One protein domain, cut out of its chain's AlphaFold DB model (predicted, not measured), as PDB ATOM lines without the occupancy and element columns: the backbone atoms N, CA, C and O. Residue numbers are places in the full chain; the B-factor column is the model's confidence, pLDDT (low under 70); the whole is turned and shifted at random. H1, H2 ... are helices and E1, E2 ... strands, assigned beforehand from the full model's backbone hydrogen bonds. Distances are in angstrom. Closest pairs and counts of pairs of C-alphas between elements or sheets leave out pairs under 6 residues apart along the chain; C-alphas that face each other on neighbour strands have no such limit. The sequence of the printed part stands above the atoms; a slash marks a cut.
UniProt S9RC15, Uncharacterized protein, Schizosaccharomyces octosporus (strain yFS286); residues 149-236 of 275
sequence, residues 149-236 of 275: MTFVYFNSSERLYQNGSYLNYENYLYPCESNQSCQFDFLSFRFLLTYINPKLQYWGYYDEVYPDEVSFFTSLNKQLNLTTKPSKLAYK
ATOM      1  N   MET A 149     237.870 182.309 324.540       89.25
ATOM      2  CA  MET A 149     238.177 183.493 323.747       89.25
ATOM      3  C   MET A 149     239.679 183.753 323.701       89.25
ATOM      4  O   MET A 149     240.403 183.538 324.675       89.25
ATOM      5  N   THR A 150     240.142 184.258 322.565       89.81
ATOM      6  CA  THR A 150     241.486 184.815 322.426       89.81
ATOM      7  C   THR A 150     241.370 186.309 322.193       89.81
ATOM      8  O   THR A 150     240.620 186.753 321.326       89.81
ATOM      9  N   PHE A 151     242.123 187.068 322.974       90.50
ATOM     10  CA  PHE A 151     242.155 188.518 322.924       90.50
ATOM     11  C   PHE A 151     243.494 188.964 322.341       90.50
ATOM     12  O   PHE A 151     244.534 188.461 322.764       90.50
ATOM     13  N   VAL A 152     243.473 189.890 321.383       88.00
ATOM     14  CA  VAL A 152     244.677 190.474 320.766       88.00
ATOM     15  C   VAL A 152     244.893 191.861 321.323       88.00
ATOM     16  O   VAL A 152     243.983 192.684 321.257       88.00
ATOM     17  N   TYR A 153     246.082 192.137 321.841       86.38
ATOM     18  CA  TYR A 153     246.447 193.487 322.243       86.38
ATOM     19  C   TYR A 153     246.370 194.425 321.037       86.38
ATOM     20  O   TYR A 153     246.907 194.132 319.967       86.38
ATOM     21  N   PHE A 154     245.689 195.551 321.212       81.56
ATOM     22  CA  PHE A 154     245.524 196.561 320.176       81.56
ATOM     23  C   PHE A 154     246.324 197.825 320.490       81.56
ATOM     24  O   PHE A 154     247.136 198.255 319.671       81.56
ATOM     25  N   ASN A 155     246.093 198.425 321.657       82.12
ATOM     26  CA  ASN A 155     246.818 199.595 322.144       82.12
ATOM     27  C   ASN A 155     246.653 199.723 323.667       82.12
ATOM     28  O   ASN A 155     246.044 198.872 324.310       82.12
ATOM     29  N   SER A 156     247.176 200.795 324.253       83.81
ATOM     30  CA  SER A 156     246.910 201.165 325.642       83.81
ATOM     31  C   SER A 156     246.414 202.601 325.747       83.81
ATOM     32  O   SER A 156     246.619 203.424 324.852       83.81
ATOM     33  N   SER A 157     245.731 202.900 326.844       83.38
ATOM     34  CA  SER A 157     245.216 204.228 327.151       83.38
ATOM     35  C   SER A 157     245.306 204.513 328.638       83.38
ATOM     36  O   SER A 157     245.004 203.653 329.464       83.38
ATOM     37  N   GLU A 158     245.631 205.753 328.972       85.88
ATOM     38  CA  GLU A 158     245.719 206.213 330.350       85.88
ATOM     39  C   GLU A 158     244.494 207.047 330.719       85.88
ATOM     40  O   GLU A 158     244.017 207.882 329.946       85.88
ATOM     41  N   ARG A 159     243.985 206.843 331.934       84.06
ATOM     42  CA  ARG A 159     242.912 207.648 332.512       84.06
ATOM     43  C   ARG A 159     243.390 208.279 333.807       84.06
ATOM     44  O   ARG A 159     243.726 207.570 334.755       84.06
ATOM     45  N   LEU A 160     243.350 209.610 333.861       83.44
ATOM     46  CA  LEU A 160     243.605 210.354 335.091       83.44
ATOM     47  C   LEU A 160     242.640 209.908 336.193       83.44
ATOM     48  O   LEU A 160     241.423 209.824 336.012       83.44
ATOM     49  N   TYR A 161     243.229 209.629 337.342       78.19
ATOM     50  CA  TYR A 161     242.591 209.294 338.598       78.19
ATOM     51  C   TYR A 161     242.922 210.390 339.625       78.19
ATOM     52  O   TYR A 161     243.709 211.301 339.365       78.19
ATOM     53  N   GLN A 162     242.274 210.358 340.788       75.06
ATOM     54  CA  GLN A 162     242.394 211.425 341.787       75.06
ATOM     55  C   GLN A 162     243.863 211.737 342.150       75.06
ATOM     56  O   GLN A 162     244.723 210.855 342.153       75.06
ATOM     57  N   ASN A 163     244.139 213.004 342.477       72.12
ATOM     58  CA  ASN A 163     245.451 213.494 342.924       72.12
ATOM     59  C   ASN A 163     246.606 213.298 341.921       72.12
ATOM     60  O   ASN A 163     247.758 213.174 342.327       72.12
ATOM     61  N   GLY A 164     246.321 213.266 340.615       72.44
ATOM     62  CA  GLY A 164     247.348 213.089 339.577       72.44
ATOM     63  C   GLY A 164     247.849 211.648 339.434       72.44
ATOM     64  O   GLY A 164     248.800 211.400 338.700       72.44
ATOM     65  N   SER A 165     247.201 210.695 340.109       79.25
ATOM     66  CA  SER A 165     247.365 209.267 339.820       79.25
ATOM     67  C   SER A 165     246.746 208.941 338.458       79.25
ATOM     68  O   SER A 165     245.874 209.668 337.991       79.25
ATOM     69  N   TYR A 166     247.137 207.843 337.819       83.69
ATOM     70  CA  TYR A 166     246.518 207.396 336.570       83.69
ATOM     71  C   TYR A 166     246.367 205.878 336.517       83.69
ATOM     72  O   TYR A 166     247.108 205.120 337.142       83.69
ATOM     73  N   LEU A 167     245.342 205.436 335.801       83.88
ATOM     74  CA  LEU A 167     245.075 204.035 335.499       83.88
ATOM     75  C   LEU A 167     245.478 203.787 334.051       83.88
ATOM     76  O   LEU A 167     245.056 204.545 333.178       83.88
ATOM     77  N   ASN A 168     246.258 202.741 333.796       84.56
ATOM     78  CA  ASN A 168     246.567 202.314 332.440       84.56
ATOM     79  C   ASN A 168     245.731 201.099 332.065       84.56
ATOM     80  O   ASN A 168     245.773 200.057 332.724       84.56
ATOM     81  N   TYR A 169     245.006 201.254 330.972       86.62
ATOM     82  CA  TYR A 169     244.200 200.215 330.369       86.62
ATOM     83  C   TYR A 169     244.899 199.714 329.115       86.62
ATOM     84  O   TYR A 169     245.265 200.500 328.243       86.62
ATOM     85  N   GLU A 170     245.068 198.406 329.016       88.19
ATOM     86  CA  GLU A 170     245.364 197.727 327.766       88.19
ATOM     87  C   GLU A 170     244.048 197.431 327.058       88.19
ATOM     88  O   GLU A 170     243.137 196.844 327.635       88.19
ATOM     89  N   ASN A 171     243.936 197.827 325.800       89.25
ATOM     90  CA  ASN A 171     242.741 197.594 325.013       89.25
ATOM     91  C   ASN A 171     242.979 196.395 324.106       89.25
ATOM     92  O   ASN A 171     243.985 196.315 323.394       89.25
ATOM     93  N   TYR A 172     242.031 195.470 324.124       90.56
ATOM     94  CA  TYR A 172     242.135 194.196 323.433       90.56
ATOM     95  C   TYR A 172     240.996 194.022 322.435       90.56
ATOM     96  O   TYR A 172     239.850 194.345 322.736       90.56
ATOM     97  N   LEU A 173     241.306 193.456 321.268       92.12
ATOM     98  CA  LEU A 173     240.349 193.049 320.242       92.12
ATOM     99  C   LEU A 173     239.995 191.567 320.374       92.12
ATOM    100  O   LEU A 173     240.861 190.738 320.648       92.12
ATOM    101  N   TYR A 174     238.739 191.223 320.101       92.50
ATOM    102  CA  TYR A 174     238.256 189.841 320.065       92.50
ATOM    103  C   TYR A 174     237.058 189.692 319.115       92.50
ATOM    104  O   TYR A 174     236.393 190.689 318.807       92.50
ATOM    105  N   PRO A 175     236.774 188.476 318.615       91.62
ATOM    106  CA  PRO A 175     235.603 188.243 317.785       91.62
ATOM    107  C   PRO A 175     234.335 188.308 318.644       91.62
ATOM    108  O   PRO A 175     234.240 187.652 319.680       91.62
ATOM    109  N   CYS A 176     233.350 189.079 318.198       88.25
ATOM    110  CA  CYS A 176     232.013 189.119 318.779       88.25
ATOM    111  C   CYS A 176     230.961 188.767 317.718       88.25
ATOM    112  O   CYS A 176     231.300 188.369 316.602       88.25
ATOM    113  N   GLU A 177     229.682 188.808 318.093       84.31
ATOM    114  CA  GLU A 177     228.576 188.308 317.273       84.31
ATOM    115  C   GLU A 177     228.621 188.801 315.813       84.31
ATOM    116  O   GLU A 177     229.038 189.920 315.511       84.31
ATOM    117  N   SER A 178     228.150 187.957 314.891       76.50
ATOM    118  CA  SER A 178     227.969 188.303 313.471       76.50
ATOM    119  C   SER A 178     229.252 188.701 312.718       76.50
ATOM    120  O   SER A 178     229.232 189.629 311.910       76.50
ATOM    121  N   ASN A 179     230.366 187.990 312.950       74.44
ATOM    122  CA  ASN A 179     231.676 188.249 312.324       74.44
ATOM    123  C   ASN A 179     232.221 189.666 312.578       74.44
ATOM    124  O   ASN A 179     233.068 190.158 311.827       74.44
ATOM    125  N   GLN A 180     231.744 190.332 313.627       86.62
ATOM    126  CA  GLN A 180     232.243 191.638 314.022       86.62
ATOM    127  C   GLN A 180     233.405 191.490 314.998       86.62
ATOM    128  O   GLN A 180     233.610 190.461 315.641       86.62
ATOM    129  N   SER A 181     234.202 192.545 315.084       92.00
ATOM    130  CA  SER A 181     235.276 192.644 316.062       92.00
ATOM    131  C   SER A 181     234.851 193.613 317.147       92.00
ATOM    132  O   SER A 181     234.393 194.719 316.861       92.00
ATOM    133  N   CYS A 182     235.008 193.200 318.393       93.94
ATOM    134  CA  CYS A 182     234.774 194.041 319.550       93.94
ATOM    135  C   CYS A 182     236.108 194.375 320.199       93.94
ATOM    136  O   CYS A 182     237.091 193.648 320.051       93.94
ATOM    137  N   GLN A 183     236.135 195.495 320.905       93.31
ATOM    138  CA  GLN A 183     237.237 195.849 321.783       93.31
ATOM    139  C   GLN A 183     236.728 196.003 323.209       93.31
ATOM    140  O   GLN A 183     235.581 196.406 323.413       93.31
ATOM    141  N   PHE A 184     237.585 195.721 324.177       94.56
ATOM    142  CA  PHE A 184     237.333 196.025 325.577       94.56
ATOM    143  C   PHE A 184     238.609 196.558 326.225       94.56
ATOM    144  O   PHE A 184     239.720 196.269 325.773       94.56
ATOM    145  N   ASP A 185     238.419 197.337 327.281       91.69
ATOM    146  CA  ASP A 185     239.495 197.985 328.016       91.69
ATOM    147  C   ASP A 185     239.784 197.132 329.269       91.69
ATOM    148  O   ASP A 185     238.887 196.933 330.098       91.69
ATOM    149  N   PHE A 186     241.009 196.610 329.388       89.94
ATOM    150  CA  PHE A 186     241.501 195.796 330.501       89.94
ATOM    151  C   PHE A 186     242.483 196.599 331.360       89.94
ATOM    152  O   PHE A 186     243.515 197.057 330.878       89.94
ATOM    153  N   LEU A 187     242.187 196.783 332.643       87.19
ATOM    154  CA  LEU A 187     243.064 197.465 333.586       87.19
ATOM    155  C   LEU A 187     244.341 196.642 333.788       87.19
ATOM    156  O   LEU A 187     244.297 195.566 334.378       87.19
ATOM    157  N   SER A 188     245.464 197.166 333.298       80.75
ATOM    158  CA  SER A 188     246.777 196.521 333.395       80.75
ATOM    159  C   SER A 188     247.473 196.939 334.690       80.75
ATOM    160  O   SER A 188     247.788 196.108 335.537       80.75
ATOM    161  N   PHE A 189     247.619 198.247 334.926       76.69
ATOM    162  CA  PHE A 189     248.248 198.745 336.150       76.69
ATOM    163  C   PHE A 189     247.743 200.129 336.567       76.69
ATOM    164  O   PHE A 189     247.122 200.874 335.804       76.69
ATOM    165  N   ARG A 190     248.059 200.496 337.809       78.75
ATOM    166  CA  ARG A 190     247.798 201.806 338.404       78.75
ATOM    167  C   ARG A 190     249.108 202.499 338.740       78.75
ATOM    168  O   ARG A 190     249.927 201.954 339.475       78.75
ATOM    169  N   PHE A 191     249.256 203.734 338.293       79.00
ATOM    170  CA  PHE A 191     250.285 204.636 338.779       79.00
ATOM    171  C   PHE A 191     249.715 205.549 339.858       79.00
ATOM    172  O   PHE A 191     248.725 206.252 339.653       79.00
ATOM    173  N   LEU A 192     250.344 205.515 341.025       75.75
ATOM    174  CA  LEU A 192     249.997 206.321 342.181       75.75
ATOM    175  C   LEU A 192     251.022 207.433 342.336       75.75
ATOM    176  O   LEU A 192     252.219 207.173 342.475       75.75
ATOM    177  N   LEU A 193     250.536 208.667 342.342       73.56
ATOM    178  CA  LEU A 193     251.349 209.822 342.679       73.56
ATOM    179  C   LEU A 193     251.311 210.025 344.195       73.56
ATOM    180  O   LEU A 193     250.274 210.372 344.763       73.56
ATOM    181  N   THR A 194     252.445 209.797 344.849       66.38
ATOM    182  CA  THR A 194     252.612 209.989 346.291       66.38
ATOM    183  C   THR A 194     253.322 211.312 346.546       66.38
ATOM    184  O   THR A 194     254.449 211.531 346.096       66.38
ATOM    185  N   TYR A 195     252.676 212.188 347.314       65.25
ATOM    186  CA  TYR A 195     253.259 213.449 347.764       65.25
ATOM    187  C   TYR A 195     253.830 213.269 349.166       65.25
ATOM    188  O   TYR A 195     253.082 213.068 350.119       65.25
ATOM    189  N   ILE A 196     255.153 213.368 349.300       63.25
ATOM    190  CA  ILE A 196     255.791 213.457 350.625       63.25
ATOM    191  C   ILE A 196     255.761 214.916 351.099       63.25
ATOM    192  O   ILE A 196     255.540 215.195 352.274       63.25
ATOM    193  N   ASN A 197     255.932 215.862 350.170       69.31
ATOM    194  CA  ASN A 197     255.657 217.284 350.362       69.31
ATOM    195  C   ASN A 197     255.316 217.941 349.000       69.31
ATOM    196  O   ASN A 197     255.519 217.312 347.959       69.31
ATOM    197  N   PRO A 198     254.842 219.202 348.957       63.06
ATOM    198  CA  PRO A 198     254.425 219.864 347.712       63.06
ATOM    199  C   PRO A 198     255.512 219.994 346.630       63.06
ATOM    200  O   PRO A 198     255.195 220.302 345.485       63.06
ATOM    201  N   LYS A 199     256.791 219.795 346.979       67.56
ATOM    202  CA  LYS A 199     257.951 219.913 346.080       67.56
ATOM    203  C   LYS A 199     258.580 218.561 345.714       67.56
ATOM    204  O   LYS A 199     259.466 218.528 344.868       67.56
ATOM    205  N   LEU A 200     258.152 217.465 346.341       64.06
ATOM    206  CA  LEU A 200     258.687 216.119 346.141       64.06
ATOM    207  C   LEU A 200     257.547 215.170 345.785       64.06
ATOM    208  O   LEU A 200     256.789 214.715 346.647       64.06
ATOM    209  N   GLN A 201     257.464 214.886 344.490       65.44
ATOM    210  CA  GLN A 201     256.532 213.945 343.892       65.44
ATOM    211  C   GLN A 201     257.240 212.610 343.652       65.44
ATOM    212  O   GLN A 201     258.283 212.574 343.001       65.44
ATOM    213  N   TYR A 202     256.667 211.522 344.163       67.19
ATOM    214  CA  TYR A 202     257.117 210.161 343.881       67.19
ATOM    215  C   TYR A 202     256.035 209.408 343.124       67.19
ATOM    216  O   TYR A 202     254.858 209.477 343.469       67.19
ATOM    217  N   TRP A 203     256.450 208.642 342.122       65.44
ATOM    218  CA  TRP A 203     255.563 207.785 341.352       65.44
ATOM    219  C   TRP A 203     255.759 206.342 341.808       65.44
ATOM    220  O   TRP A 203     256.874 205.822 341.776       65.44
ATOM    221  N   GLY A 204     254.681 205.705 342.253       66.81
ATOM    222  CA  GLY A 204     254.617 204.261 342.453       66.81
ATOM    223  C   GLY A 204     253.808 203.625 341.330       66.81
ATOM    224  O   GLY A 204     252.822 204.205 340.887       66.81
ATOM    225  N   TYR A 205     254.197 202.434 340.882       71.44
ATOM    226  CA  TYR A 205     253.359 201.615 340.007       71.44
ATOM    227  C   TYR A 205     252.869 200.388 340.773       71.44
ATOM    228  O   TYR A 205     253.603 199.804 341.571       71.44
ATOM    229  N   TYR A 206     251.623 200.008 340.530       72.56
ATOM    230  CA  TYR A 206     250.982 198.826 341.081       72.56
ATOM    231  C   TYR A 206     250.363 198.036 339.933       72.56
ATOM    232  O   TYR A 206     249.428 198.506 339.286       72.56
ATOM    233  N   ASP A 207     250.924 196.861 339.672       70.94
ATOM    234  CA  ASP A 207     250.394 195.898 338.708       70.94
ATOM    235  C   ASP A 207     249.237 195.130 339.359       70.94
ATOM    236  O   ASP A 207     249.331 194.756 340.534       70.94
ATOM    237  N   GLU A 208     248.130 194.926 338.645       72.88
ATOM    238  CA  GLU A 208     246.996 194.204 339.219       72.88
ATOM    239  C   GLU A 208     247.276 192.696 339.229       72.88
ATOM    240  O   GLU A 208     247.136 191.990 338.233       72.88
ATOM    241  N   VAL A 209     247.687 192.185 340.393       73.50
ATOM    242  CA  VAL A 209     247.988 190.763 340.583       73.50
ATOM    243  C   VAL A 209     246.775 190.037 341.151       73.50
ATOM    244  O   VAL A 209     246.359 190.275 342.285       73.50
ATOM    245  N   TYR A 210     246.240 189.098 340.375       81.88
ATOM    246  CA  TYR A 210     245.181 188.205 340.839       81.88
ATOM    247  C   TYR A 210     245.772 186.996 341.575       81.88
ATOM    248  O   TYR A 210     246.736 186.406 341.079       81.88
ATOM    249  N   PRO A 211     245.195 186.589 342.720       78.19
ATOM    250  CA  PRO A 211     245.701 185.462 343.504       78.19
ATOM    251  C   PRO A 211     245.500 184.104 342.814       78.19
ATOM    252  O   PRO A 211     246.271 183.177 343.051       78.19
ATOM    253  N   ASP A 212     244.488 183.983 341.949       83.06
ATOM    254  CA  ASP A 212     244.109 182.738 341.280       83.06
ATOM    255  C   ASP A 212     243.358 182.988 339.956       83.06
ATOM    256  O   ASP A 212     242.980 184.120 339.627       83.06
ATOM    257  N   GLU A 213     243.140 181.909 339.191       86.81
ATOM    258  CA  GLU A 213     242.407 181.930 337.916       86.81
ATOM    259  C   GLU A 213     240.969 182.448 338.071       86.81
ATOM    260  O   GLU A 213     240.480 183.175 337.208       86.81
ATOM    261  N   VAL A 214     240.281 182.097 339.163       89.25
ATOM    262  CA  VAL A 214     238.865 182.446 339.371       89.25
ATOM    263  C   VAL A 214     238.705 183.952 339.552       89.25
ATOM    264  O   VAL A 214     237.839 184.576 338.932       89.25
ATOM    265  N   SER A 215     239.570 184.549 340.364       88.50
ATOM    266  CA  SER A 215     239.621 185.986 340.621       88.50
ATOM    267  C   SER A 215     239.946 186.759 339.344       88.50
ATOM    268  O   SER A 215     239.290 187.758 339.040       88.50
ATOM    269  N   PHE A 216     240.896 186.251 338.553       90.69
ATOM    270  CA  PHE A 216     241.221 186.808 337.243       90.69
ATOM    271  C   PHE A 216     240.014 186.788 336.300       90.69
ATOM    272  O   PHE A 216     239.628 187.834 335.781       90.69
ATOM    273  N   PHE A 217     239.367 185.632 336.114       92.69
ATOM    274  CA  PHE A 217     238.205 185.518 335.229       92.69
ATOM    275  C   PHE A 217     237.028 186.376 335.692       92.69
ATOM    276  O   PHE A 217     236.327 186.958 334.868       92.69
ATOM    277  N   THR A 218     236.824 186.498 337.004       93.38
ATOM    278  CA  THR A 218     235.791 187.374 337.570       93.38
ATOM    279  C   THR A 218     236.040 188.832 337.184       93.38
ATOM    280  O   THR A 218     235.121 189.515 336.726       93.38
ATOM    281  N   SER A 219     237.283 189.307 337.317       91.38
ATOM    282  CA  SER A 219     237.665 190.658 336.900       91.38
ATOM    283  C   SER A 219     237.552 190.846 335.387       91.38
ATOM    284  O   SER A 219     236.934 191.811 334.938       91.38
ATOM    285  N   LEU A 220     238.074 189.903 334.597       92.94
ATOM    286  CA  LEU A 220     238.009 189.937 333.137       92.94
ATOM    287  C   LEU A 220     236.559 190.032 332.646       92.94
ATOM    288  O   LEU A 220     236.235 190.923 331.869       92.94
ATOM    289  N   ASN A 221     235.666 189.176 333.149       94.06
ATOM    290  CA  ASN A 221     234.249 189.186 332.780       94.06
ATOM    291  C   ASN A 221     233.557 190.486 333.192       94.06
ATOM    292  O   ASN A 221     232.756 191.032 332.435       94.06
ATOM    293  N   LYS A 222     233.876 191.014 334.380       94.75
ATOM    294  CA  LYS A 222     233.361 192.315 334.817       94.75
ATOM    295  C   LYS A 222     233.784 193.422 333.854       94.75
ATOM    296  O   LYS A 222     232.958 194.257 333.501       94.75
ATOM    297  N   GLN A 223     235.045 193.438 333.434       92.62
ATOM    298  CA  GLN A 223     235.561 194.447 332.512       92.62
ATOM    299  C   GLN A 223     234.959 194.287 331.116       92.62
ATOM    300  O   GLN A 223     234.433 195.262 330.592       92.62
ATOM    301  N   LEU A 224     234.894 193.064 330.582       92.94
ATOM    302  CA  LEU A 224     234.194 192.760 329.330       92.94
ATOM    303  C   LEU A 224     232.758 193.296 329.346       92.94
ATOM    304  O   LEU A 224     232.373 194.041 328.451       92.94
ATOM    305  N   ASN A 225     231.984 193.006 330.391       93.69
ATOM    306  CA  ASN A 225     230.594 193.460 330.480       93.69
ATOM    307  C   ASN A 225     230.450 194.989 330.559       93.69
ATOM    308  O   ASN A 225     229.411 195.522 330.177       93.69
ATOM    309  N   LEU A 226     231.460 195.696 331.071       93.81
ATOM    310  CA  LEU A 226     231.403 197.144 331.294       93.81
ATOM    311  C   LEU A 226     232.000 197.969 330.153       93.81
ATOM    312  O   LEU A 226     231.563 199.098 329.941       93.81
ATOM    313  N   THR A 227     233.023 197.457 329.469       93.62
ATOM    314  CA  THR A 227     233.856 198.252 328.549       93.62
ATOM    315  C   THR A 227     233.809 197.766 327.104       93.62
ATOM    316  O   THR A 227     234.380 198.422 326.230       93.62
ATOM    317  N   THR A 228     233.101 196.666 326.825       94.06
ATOM    318  CA  THR A 228     232.928 196.169 325.456       94.06
ATOM    319  C   THR A 228     232.260 197.210 324.570       94.06
ATOM    320  O   THR A 228     231.185 197.729 324.871       94.06
ATOM    321  N   LYS A 229     232.883 197.468 323.422       93.56
ATOM    322  CA  LYS A 229     232.359 198.334 322.366       93.56
ATOM    323  C   LYS A 229     232.705 197.756 320.989       93.56
ATOM    324  O   LYS A 229     233.779 197.168 320.833       93.56
ATOM    325  N   PRO A 230     231.839 197.923 319.972       92.19
ATOM    326  CA  PRO A 230     232.167 197.530 318.606       92.19
ATOM    327  C   PRO A 230     233.447 198.220 318.121       92.19
ATOM    328  O   PRO A 230     233.691 199.392 318.424       92.19
ATOM    329  N   SER A 231     234.257 197.504 317.347       88.69
ATOM    330  CA  SER A 231     235.468 198.027 316.722       88.69
ATOM    331  C   SER A 231     235.356 197.965 315.204       88.69
ATOM    332  O   SER A 231     234.821 197.021 314.630       88.69
ATOM    333  N   LYS A 232     235.904 198.984 314.536       87.00
ATOM    334  CA  LYS A 232     236.081 198.978 313.075       87.00
ATOM    335  C   LYS A 232     237.324 198.191 312.645       87.00
ATOM    336  O   LYS A 232     237.533 197.992 311.453       87.00
ATOM    337  N   LEU A 233     238.171 197.800 313.595       85.69
ATOM    338  CA  LEU A 233     239.386 197.038 313.335       85.69
ATOM    339  C   LEU A 233     239.063 195.557 313.268       85.69
ATOM    340  O   LEU A 233     238.332 195.057 314.113       85.69
ATOM    341  N   ALA A 234     239.649 194.859 312.303       84.38
ATOM    342  CA  ALA A 234     239.479 193.422 312.182       84.38
ATOM    343  C   ALA A 234     240.316 192.682 313.235       84.38
ATOM    344  O   ALA A 234     241.536 192.843 313.305       84.38
ATOM    345  N   TYR A 235     239.660 191.823 314.010       84.44
ATOM    346  CA  TYR A 235     240.314 190.793 314.799       84.44
ATOM    347  C   TYR A 235     241.009 189.790 313.871       84.44
ATOM    348  O   TYR A 235     240.429 189.314 312.892       84.44
ATOM    349  N   LYS A 236     242.247 189.432 314.213       77.19
ATOM    350  CA  LYS A 236     243.009 188.371 313.553       77.19
ATOM    351  C   LYS A 236     243.403 187.337 314.597       77.19
ATOM    352  O   LYS A 236     244.159 187.643 315.519       77.19
TER     353      LYS A 236
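This is residues 149 to 236 of the 275 residues of an uncharacterized protein of Schizosaccharomyces octosporus (strain yFS286) (UniProt S9RC15). A long, strongly twisted ribbon of antiparallel strands has E1, E2 and E3 side by side over part of its length; E3 runs on beyond them and pairs with E4 in a two-stranded arm that makes one end of the long axis. One helix, H1, packs by its later residues beside E3, and the short strand E5 pairs with E3 near its beginning. The 88 printed residues hold, in chain order, E1, E2, E3, E4, H1 and E5, a mixed class of helices and strands. The sheet is branched at E3, its neighbour pairs antiparallel, and E1 to E4 form a meander, each strand the antiparallel neighbour of the one before. The whole is loose, with a radius of gyration of the C-alphas of 15.9 A, and elongated, spanning 54 by 30 by 19 A.

Start with the longest strand, E3: find C-alpha 180 at (232.243, 191.638, 314.022) and go to C-alpha 197 at (255.657, 217.284, 350.362), 50.3 A away. E2, residues 166 to 176, is 29.3 A long. E1, residues 150 to 160, covers 28.6 A and bends by 66 degrees at residue 154. E4 takes residues 200 to 207, 23.1 A. H1, residues 213 to 227, measures 20.7 A. E5, residues 229 to 231, is 6.5 A long and ends at C-alpha 231, (235.468, 198.027, 316.722).

Look along E3, whose pairing is staggered. On one side E2 lies beside its residues 180 to 191, a hairpin at 171 degrees, with N 172 and O 184 2.9 A apart. On the other side of E3, E4 lies beside residues 189 to 197, a hairpin at 144 degrees, with N 192 and O 204 at 2.8 A. E5, on the same side as E4, lies beside residues 181 to 183 at 116 degrees, with N 183 and O 229 at 2.9 A. E1 lies on one side of E2 and E3 on the other side, and E1 and E2 form a hairpin at 151 degrees, with N 157 and O 169 at 2.8 A. E1, E4 and E5 are edge strands; E1 and E4 are apart. H1 is on the sheet at a height of 8.0 A, over none of the strands, but only just: 2 of its C-alphas fall on E3. The closest C-alphas of H1 and E3 are those of Thr 227 and Phe 184, 5.1 A apart. In H1 every O i to N i+4 pair is within hydrogen-bond range.

The farthest C-alphas, those of Ser 178 and Asn 197, are 54.5 A apart. The printed part, residues 149 to 236, has no cut, and its links between named elements are tight. Look in the B-factor column for the model's confidence: the mean pLDDT of the printed part is 83.0, and residues 194 to 204 are under 70.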